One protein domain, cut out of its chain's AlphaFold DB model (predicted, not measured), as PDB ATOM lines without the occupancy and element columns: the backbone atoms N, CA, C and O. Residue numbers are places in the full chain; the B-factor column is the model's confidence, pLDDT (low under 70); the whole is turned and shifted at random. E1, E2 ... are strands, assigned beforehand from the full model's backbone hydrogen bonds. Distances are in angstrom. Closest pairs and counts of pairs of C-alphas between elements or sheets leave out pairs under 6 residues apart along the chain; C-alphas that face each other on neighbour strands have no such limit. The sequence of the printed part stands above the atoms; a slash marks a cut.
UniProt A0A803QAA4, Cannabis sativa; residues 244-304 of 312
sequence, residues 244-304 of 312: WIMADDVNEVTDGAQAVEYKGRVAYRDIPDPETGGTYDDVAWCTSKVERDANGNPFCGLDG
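What this domain is: This is residues 244 to 304 of the 312 residues of a protein of Cannabis sativa (UniProt A0A803QAA4). A single strongly twisted sheet of five strands runs through the domain, with E5 and E4 in the middle and E2 and E3 at the two edges. Two long links without named elements, residues 247 to 258 and 266 to 278, loop out on opposite sides of this sheet. The 61 printed residues hold five named strands, E1 to E5 along the chain, and no named helix; the sheet's order is E2, E1, E5, E4, E3, all antiparallel. The class is all strand, though the strands hold 26 of the 61 residues. The whole is compact, with a radius of gyration of the C-alphas of 11.3 A, and spans 26 by 22 by 20 A.

Where its parts are: E4, residues 286 to 292, is 20.0 A long, and E5, residues 298 to 303, is 16.1 A long and ends at C-alpha 303 (37.678, 46.971, 17.291). E1, residues 244 to 246, begins at C-alpha 244 (47.930, 44.084, 14.209) and is 6.1 A long. E2, residues 259 to 265, measures 15.0 A, and E3, residues 279 to 281, 6.7 A.

How they stand to each other: E5 and E4 form a hairpin at 162 degrees, with N 299 and O 291 2.7 A apart. E4 and E3, also a hairpin, have N 279 and O 288 at 2.8 A. E3, E4 and E5 make a meander, each strand the antiparallel neighbour of the one before. On the other side of E5, E1 has N 244 and O 300 at 2.9 A. E1 and E2 form a hairpin, with N 245 and O 261 at 2.8 A. E2 and E3 are apart.

The domain as a whole: The C-alphas of Val 283 and Asn 295, the two farthest apart, are 32.1 A apart. The printed part has no cut. The links E1 to E2 and E2 to E3 are long. The mean pLDDT of the printed part is 72.1; 25 residues are under 70, among them residues 289 to 304.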
ATOM      1  N   TRP A 244      46.489  43.758  14.128       81.38
ATOM      2  CA  TRP A 244      47.930  44.084  14.209       81.38
ATOM      3  C   TRP A 244      48.803  42.948  14.765       81.38
ATOM      4  O   TRP A 244      48.451  42.343  15.774       81.38
ATOM      5  N   ILE A 245      49.958  42.683  14.144       81.88
ATOM      6  CA  ILE A 245      51.047  41.905  14.759       81.88
ATOM      7  C   ILE A 245      51.894  42.865  15.587       81.88
ATOM      8  O   ILE A 245      52.429  43.828  15.042       81.88
ATOM      9  N   MET A 246      52.017  42.600  16.883       81.50
ATOM     10  CA  MET A 246      52.770  43.429  17.822       81.50
ATOM     11  C   MET A 246      54.262  43.071  17.799       81.50
ATOM     12  O   MET A 246      54.625  41.970  17.390       81.50
ATOM     13  N   ALA A 247      55.121  43.994  18.233       82.06
ATOM     14  CA  ALA A 247      56.533  43.688  18.478       82.06
ATOM     15  C   ALA A 247      56.709  42.789  19.722       82.06
ATOM     16  O   ALA A 247      55.884  42.820  20.637       82.06
ATOM     17  N   ASP A 248      57.777  41.987  19.749       75.06
ATOM     18  CA  ASP A 248      58.004  40.927  20.751       75.06
ATOM     19  C   ASP A 248      58.123  41.444  22.196       75.06
ATOM     20  O   ASP A 248      57.826  40.721  23.148       75.06
ATOM     21  N   ASP A 249      58.546  42.697  22.369       75.12
ATOM     22  CA  ASP A 249      58.726  43.365  23.660       75.12
ATOM     23  C   ASP A 249      57.449  44.042  24.190       75.12
ATOM     24  O   ASP A 249      57.423  44.537  25.322       75.12
ATOM     25  N   VAL A 250      56.363  44.029  23.410       69.94
ATOM     26  CA  VAL A 250      55.076  44.607  23.802       69.94
ATOM     27  C   VAL A 250      54.304  43.625  24.683       69.94
ATOM     28  O   VAL A 250      53.739  42.634  24.221       69.94
ATOM     29  N   ASN A 251      54.244  43.938  25.979       63.34
ATOM     30  CA  ASN A 251      53.506  43.148  26.970       63.34
ATOM     31  C   ASN A 251      52.051  43.605  27.166       63.34
ATOM     32  O   ASN A 251      51.226  42.814  27.616       63.34
ATOM     33  N   GLU A 252      51.728  44.849  26.801       64.38
ATOM     34  CA  GLU A 252      50.388  45.435  26.906       64.38
ATOM     35  C   GLU A 252      50.032  46.179  25.618       64.38
ATOM     36  O   GLU A 252      50.861  46.887  25.046       64.38
ATOM     37  N   VAL A 253      48.788  46.040  25.156       65.88
ATOM     38  CA  VAL A 253      48.321  46.761  23.969       65.88
ATOM     39  C   VAL A 253      47.713  48.088  24.393       65.88
ATOM     40  O   VAL A 253      46.554  48.159  24.795       65.88
ATOM     41  N   THR A 254      48.512  49.143  24.289       68.69
ATOM     42  CA  THR A 254      48.084  50.529  24.487       68.69
ATOM     43  C   THR A 254      47.950  51.260  23.153       68.69
ATOM     44  O   THR A 254      48.431  50.801  22.114       68.69
ATOM     45  N   ASP A 255      47.334  52.442  23.181       73.62
ATOM     46  CA  ASP A 255      47.367  53.363  22.045       73.62
ATOM     47  C   ASP A 255      48.821  53.656  21.631       73.62
ATOM     48  O   ASP A 255      49.651  54.039  22.458       73.62
ATOM     49  N   GLY A 256      49.128  53.462  20.350       77.12
ATOM     50  CA  GLY A 256      50.453  53.667  19.769       77.12
ATOM     51  C   GLY A 256      51.476  52.573  20.079       77.12
ATOM     52  O   GLY A 256      52.642  52.748  19.730       77.12
ATOM     53  N   ALA A 257      51.077  51.461  20.708       79.88
ATOM     54  CA  ALA A 257      51.970  50.331  20.962       79.88
ATOM     55  C   ALA A 257      52.607  49.811  19.662       79.88
ATOM     56  O   ALA A 257      51.942  49.678  18.633       79.88
ATOM     57  N   GLN A 258      53.901  49.504  19.695       82.69
ATOM     58  CA  GLN A 258      54.634  49.174  18.479       82.69
ATOM     59  C   GLN A 258      54.112  47.883  17.833       82.69
ATOM     60  O   GLN A 258      54.040  46.826  18.460       82.69
ATOM     61  N   ALA A 259      53.770  47.978  16.549       82.62
ATOM     62  CA  ALA A 259      53.373  46.846  15.729       82.62
ATOM     63  C   ALA A 259      54.376  46.618  14.602       82.62
ATOM     64  O   ALA A 259      54.895  47.564  14.009       82.62
ATOM     65  N   VAL A 260      54.623  45.346  14.307       85.56
ATOM     66  CA  VAL A 260      55.444  44.893  13.182       85.56
ATOM     67  C   VAL A 260      54.653  44.992  11.882       85.56
ATOM     68  O   VAL A 260      55.205  45.351  10.845       85.56
ATOM     69  N   GLU A 261      53.351  44.688  11.922       84.38
ATOM     70  CA  GLU A 261      52.533  44.603  10.713       84.38
ATOM     71  C   GLU A 261      51.047  44.882  10.982       84.38
ATOM     72  O   GLU A 261      50.476  44.393  11.959       84.38
ATOM     73  N   TYR A 262      50.388  45.596  10.064       83.56
ATOM     74  CA  TYR A 262      48.926  45.655   9.988       83.56
ATOM     75  C   TYR A 262      48.400  44.520   9.103       83.56
ATOM     76  O   TYR A 262      48.659  44.481   7.903       83.56
ATOM     77  N   LYS A 263      47.611  43.612   9.679       81.38
ATOM     78  CA  LYS A 263      47.003  42.454   9.003       81.38
ATOM     79  C   LYS A 263      45.628  42.738   8.395       81.38
ATOM     80  O   LYS A 263      44.957  41.811   7.947       81.38
ATOM     81  N   GLY A 264      45.196  43.997   8.368       80.56
ATOM     82  CA  GLY A 264      43.931  44.386   7.752       80.56
ATOM     83  C   GLY A 264      42.747  44.362   8.715       80.56
ATOM     84  O   GLY A 264      42.894  44.518   9.929       80.56
ATOM     85  N   ARG A 265      41.547  44.223   8.144       82.38
ATOM     86  CA  ARG A 265      40.289  44.271   8.893       82.38
ATOM     87  C   ARG A 265      39.853  42.885   9.363       82.38
ATOM     88  O   ARG A 265      40.068  41.906   8.656       82.38
ATOM     89  N   VAL A 266      39.198  42.811  10.519       80.06
ATOM     90  CA  VAL A 266      38.549  41.589  11.051       80.06
ATOM     91  C   VAL A 266      37.050  41.853  11.167       80.06
ATOM     92  O   VAL A 266      36.657  42.965  11.472       80.06
ATOM     93  N   ALA A 267      36.168  40.907  10.863       80.94
ATOM     94  CA  ALA A 267      34.739  41.174  11.049       80.94
ATOM     95  C   ALA A 267      34.397  41.146  12.545       80.94
ATOM     96  O   ALA A 267      34.947  40.327  13.272       80.94
ATOM     97  N   TYR A 268      33.435  41.956  12.995       78.81
ATOM     98  CA  TYR A 268      33.005  41.968  14.402       78.81
ATOM     99  C   TYR A 268      32.685  40.566  14.955       78.81
ATOM    100  O   TYR A 268      33.057  40.245  16.075       78.81
ATOM    101  N   ARG A 269      32.061  39.692  14.150       77.69
ATOM    102  CA  ARG A 269      31.746  38.300  14.540       77.69
ATOM    103  C   ARG A 269      32.975  37.449  14.899       77.69
ATOM    104  O   ARG A 269      32.826  36.432  15.562       77.69
ATOM    105  N   ASP A 270      34.145  37.843  14.402       77.19
ATOM    106  CA  ASP A 270      35.421  37.152  14.577       77.19
ATOM    107  C   ASP A 270      36.264  37.827  15.683       77.19
ATOM    108  O   ASP A 270      37.390  37.410  15.954       77.19
ATOM    109  N   ILE A 271      35.721  38.866  16.332       73.94
ATOM    110  CA  ILE A 271      36.294  39.524  17.508       73.94
ATOM    111  C   ILE A 271      35.578  38.963  18.739       73.94
ATOM    112  O   ILE A 271      34.358  39.080  18.843       73.94
ATOM    113  N   PRO A 272      36.295  38.327  19.673       67.50
ATOM    114  CA  PRO A 272      35.655  37.710  20.822       67.50
ATOM    115  C   PRO A 272      35.199  38.744  21.848       67.50
ATOM    116  O   PRO A 272      35.898  39.708  22.157       67.50
ATOM    117  N   ASP A 273      34.029  38.472  22.415       69.06
ATOM    118  CA  ASP A 273      33.447  39.194  23.546       69.06
ATOM    119  C   ASP A 273      34.215  38.850  24.843       69.06
ATOM    120  O   ASP A 273      34.888  37.807  24.887       69.06
ATOM    121  N   PRO A 274      34.099  39.636  25.934       69.44
ATOM    122  CA  PRO A 274      34.743  39.320  27.208       69.44
ATOM    123  C   PRO A 274      34.398  37.936  27.754       69.44
ATOM    124  O   PRO A 274      35.250  37.256  28.318       69.44
ATOM    125  N   GLU A 275      33.175  37.469  27.502       71.88
ATOM    126  CA  GLU A 275      32.710  36.125  27.873       71.88
ATOM    127  C   GLU A 275      33.463  35.005  27.126       71.88
ATOM    128  O   GLU A 275      33.489  33.860  27.568       71.88
ATOM    129  N   THR A 276      34.119  35.340  26.013       69.88
ATOM    130  CA  THR A 276      34.899  34.433  25.152       69.88
ATOM    131  C   THR A 276      36.398  34.771  25.130       69.88
ATOM    132  O   THR A 276      37.128  34.363  24.223       69.88
ATOM    133  N   GLY A 277      36.873  35.507  26.142       70.81
ATOM    134  CA  GLY A 277      38.289  35.827  26.339       70.81
ATOM    135  C   GLY A 277      38.763  37.133  25.699       70.81
ATOM    136  O   GLY A 277      39.966  37.292  25.500       70.81
ATOM    137  N   GLY A 278      37.850  38.041  25.341       74.62
ATOM    138  CA  GLY A 278      38.175  39.443  25.061       74.62
ATOM    139  C   GLY A 278      38.334  40.285  26.337       74.62
ATOM    140  O   GLY A 278      37.997  39.859  27.439       74.62
ATOM    141  N   THR A 279      38.806  41.515  26.178       76.25
ATOM    142  CA  THR A 279      38.833  42.565  27.203       76.25
ATOM    143  C   THR A 279      37.868  43.670  26.785       76.25
ATOM    144  O   THR A 279      37.805  44.016  25.606       76.25
ATOM    145  N   TYR A 280      37.111  44.231  27.731       78.56
ATOM    146  CA  TYR A 280      36.243  45.388  27.492       78.56
ATOM    147  C   TYR A 280      36.737  46.599  28.273       78.56
ATOM    148  O   TYR A 280      37.026  46.498  29.464       78.56
ATOM    149  N   ASP A 281      36.821  47.734  27.588       77.38
ATOM    150  CA  ASP A 281      37.163  49.025  28.172       77.38
ATOM    151  C   ASP A 281      35.885  49.851  28.358       77.38
ATOM    152  O   ASP A 281      35.291  50.325  27.387       77.38
ATOM    153  N   ASP A 282      35.461  50.031  29.613       76.81
ATOM    154  CA  ASP A 282      34.251  50.778  29.991       76.81
ATOM    155  C   ASP A 282      34.350  52.295  29.724       76.81
ATOM    156  O   ASP A 282      33.343  53.001  29.806       76.81
ATOM    157  N   VAL A 283      35.536  52.828  29.408       75.00
ATOM    158  CA  VAL A 283      35.748  54.247  29.068       75.00
ATOM    159  C   VAL A 283      35.717  54.440  27.555       75.00
ATOM    160  O   VAL A 283      35.002  55.305  27.045       75.00
ATOM    161  N   ALA A 284      36.461  53.612  26.819       75.06
ATOM    162  CA  ALA A 284      36.497  53.641  25.357       75.06
ATOM    163  C   ALA A 284      35.248  53.016  24.716       75.06
ATOM    164  O   ALA A 284      34.932  53.324  23.566       75.06
ATOM    165  N   TRP A 285      34.544  52.158  25.457       75.88
ATOM    166  CA  TRP A 285      33.401  51.356  25.013       75.88
ATOM    167  C   TRP A 285      33.766  50.460  23.836       75.88
ATOM    168  O   TRP A 285      33.044  50.353  22.842       75.88
ATOM    169  N   CYS A 286      34.942  49.854  23.936       75.62
ATOM    170  CA  CYS A 286      35.534  49.033  22.896       75.62
ATOM    171  C   CYS A 286      35.978  47.698  23.475       75.62
ATOM    172  O   CYS A 286      36.382  47.599  24.634       75.62
ATOM    173  N   THR A 287      35.912  46.675  22.633       73.62
ATOM    174  CA  THR A 287      36.494  45.368  22.905       73.62
ATOM    175  C   THR A 287      37.883  45.286  22.290       73.62
ATOM    176  O   THR A 287      38.153  45.842  21.224       73.62
ATOM    177  N   SER A 288      38.777  44.576  22.952       71.69
ATOM    178  CA  SER A 288      40.071  44.205  22.399       71.69
ATOM    179  C   SER A 288      40.369  42.760  22.748       71.69
ATOM    180  O   SER A 288      39.839  42.208  23.710       71.69
ATOM    181  N   LYS A 289      41.231  42.121  21.968       69.94
ATOM    182  CA  LYS A 289      41.839  40.862  22.381       69.94
ATOM    183  C   LYS A 289      43.312  40.882  22.054       69.94
ATOM    184  O   LYS A 289      43.683  41.212  20.928       69.94
ATOM    185  N   VAL A 290      44.119  40.491  23.031       65.88
ATOM    186  CA  VAL A 290      45.525  40.159  22.824       65.88
ATOM    187  C   VAL A 290      45.623  38.640  22.768       65.88
ATOM    188  O   VAL A 290      45.381  37.963  23.764       65.88
ATOM    189  N   GLU A 291      45.929  38.092  21.598       65.31
ATOM    190  CA  GLU A 291      46.321  36.685  21.455       65.31
ATOM    191  C   GLU A 291      47.828  36.590  21.320       65.31
ATOM    192  O   GLU A 291      48.495  37.586  21.062       65.31
ATOM    193  N   ARG A 292      48.370  35.387  21.466       63.31
ATOM    194  CA  ARG A 292      49.731  35.093  21.033       63.31
ATOM    195  C   ARG A 292      49.672  34.087  19.891       63.31
ATOM    196  O   ARG A 292      48.864  33.160  19.944       63.31
ATOM    197  N   ASP A 293      50.473  34.290  18.850       62.78
ATOM    198  CA  ASP A 293      50.618  33.304  17.778       62.78
ATOM    199  C   ASP A 293      51.325  32.030  18.288       62.78
ATOM    200  O   ASP A 293      51.724  31.935  19.453       62.78
ATOM    201  N   ALA A 294      51.492  31.027  17.421       61.16
ATOM    202  CA  ALA A 294      52.144  29.764  17.779       61.16
ATOM    203  C   ALA A 294      53.605  29.922  18.257       61.16
ATOM    204  O   ALA A 294      54.138  29.008  18.881       61.16
ATOM    205  N   ASN A 295      54.233  31.069  17.985       59.69
ATOM    206  CA  ASN A 295      55.591  31.407  18.405       59.69
ATOM    207  C   ASN A 295      55.611  32.293  19.662       59.69
ATOM    208  O   ASN A 295      56.683  32.644  20.145       59.69
ATOM    209  N   GLY A 296      54.442  32.636  20.212       60.38
ATOM    210  CA  GLY A 296      54.311  33.499  21.377       60.38
ATOM    211  C   GLY A 296      54.208  34.993  21.055       60.38
ATOM    212  O   GLY A 296      54.113  35.777  22.000       60.38
ATOM    213  N   ASN A 297      54.182  35.411  19.786       58.28
ATOM    214  CA  ASN A 297      54.155  36.833  19.420       58.28
ATOM    215  C   ASN A 297      52.767  37.428  19.668       58.28
ATOM    216  O   ASN A 297      51.778  36.809  19.259       58.28
ATOM    217  N   PRO A 298      52.645  38.613  20.291       57.16
ATOM    218  CA  PRO A 298      51.344  39.193  20.555       57.16
ATOM    219  C   PRO A 298      50.659  39.628  19.253       57.16
ATOM    220  O   PRO A 298      51.240  40.262  18.374       57.16
ATOM    221  N   PHE A 299      49.381  39.315  19.146       60.34
ATOM    222  CA  PHE A 299      48.483  39.717  18.086       60.34
ATOM    223  C   PHE A 299      47.331  40.507  18.714       60.34
ATOM    224  O   PHE A 299      46.746  40.040  19.692       60.34
ATOM    225  N   CYS A 300      46.974  41.674  18.166       60.84
ATOM    226  CA  CYS A 300      45.834  42.438  18.666       60.84
ATOM    227  C   CYS A 300      44.752  42.692  17.620       60.84
ATOM    228  O   CYS A 300      44.984  43.334  16.591       60.84
ATOM    229  N   GLY A 301      43.551  42.190  17.921       56.78
ATOM    230  CA  GLY A 301      42.307  42.624  17.302       56.78
ATOM    231  C   GLY A 301      41.758  43.801  18.101       56.78
ATOM    232  O   GLY A 301      41.335  43.625  19.242       56.78
ATOM    233  N   LEU A 302      41.796  44.989  17.511       61.72
ATOM    234  CA  LEU A 302      41.306  46.233  18.092       61.72
ATOM    235  C   LEU A 302      40.067  46.653  17.334       61.72
ATOM    236  O   LEU A 302      40.200  47.235  16.258       61.72
ATOM    237  N   ASP A 303      38.878  46.355  17.851       59.00
ATOM    238  CA  ASP A 303      37.678  46.971  17.291       59.00
ATOM    239  C   ASP A 303      36.416  46.832  18.131       59.00
ATOM    240  O   ASP A 303      36.306  45.997  19.031       59.00
ATOM    241  N   GLY A 304      35.467  47.697  17.775       56.38
ATOM    242  CA  GLY A 304      34.160  47.859  18.356       56.38
ATOM    243  C   GLY A 304      33.054  47.351  17.437       56.38
ATOM    244  O   GLY A 304      32.906  47.762  16.295       56.38
TER     245      GLY A 304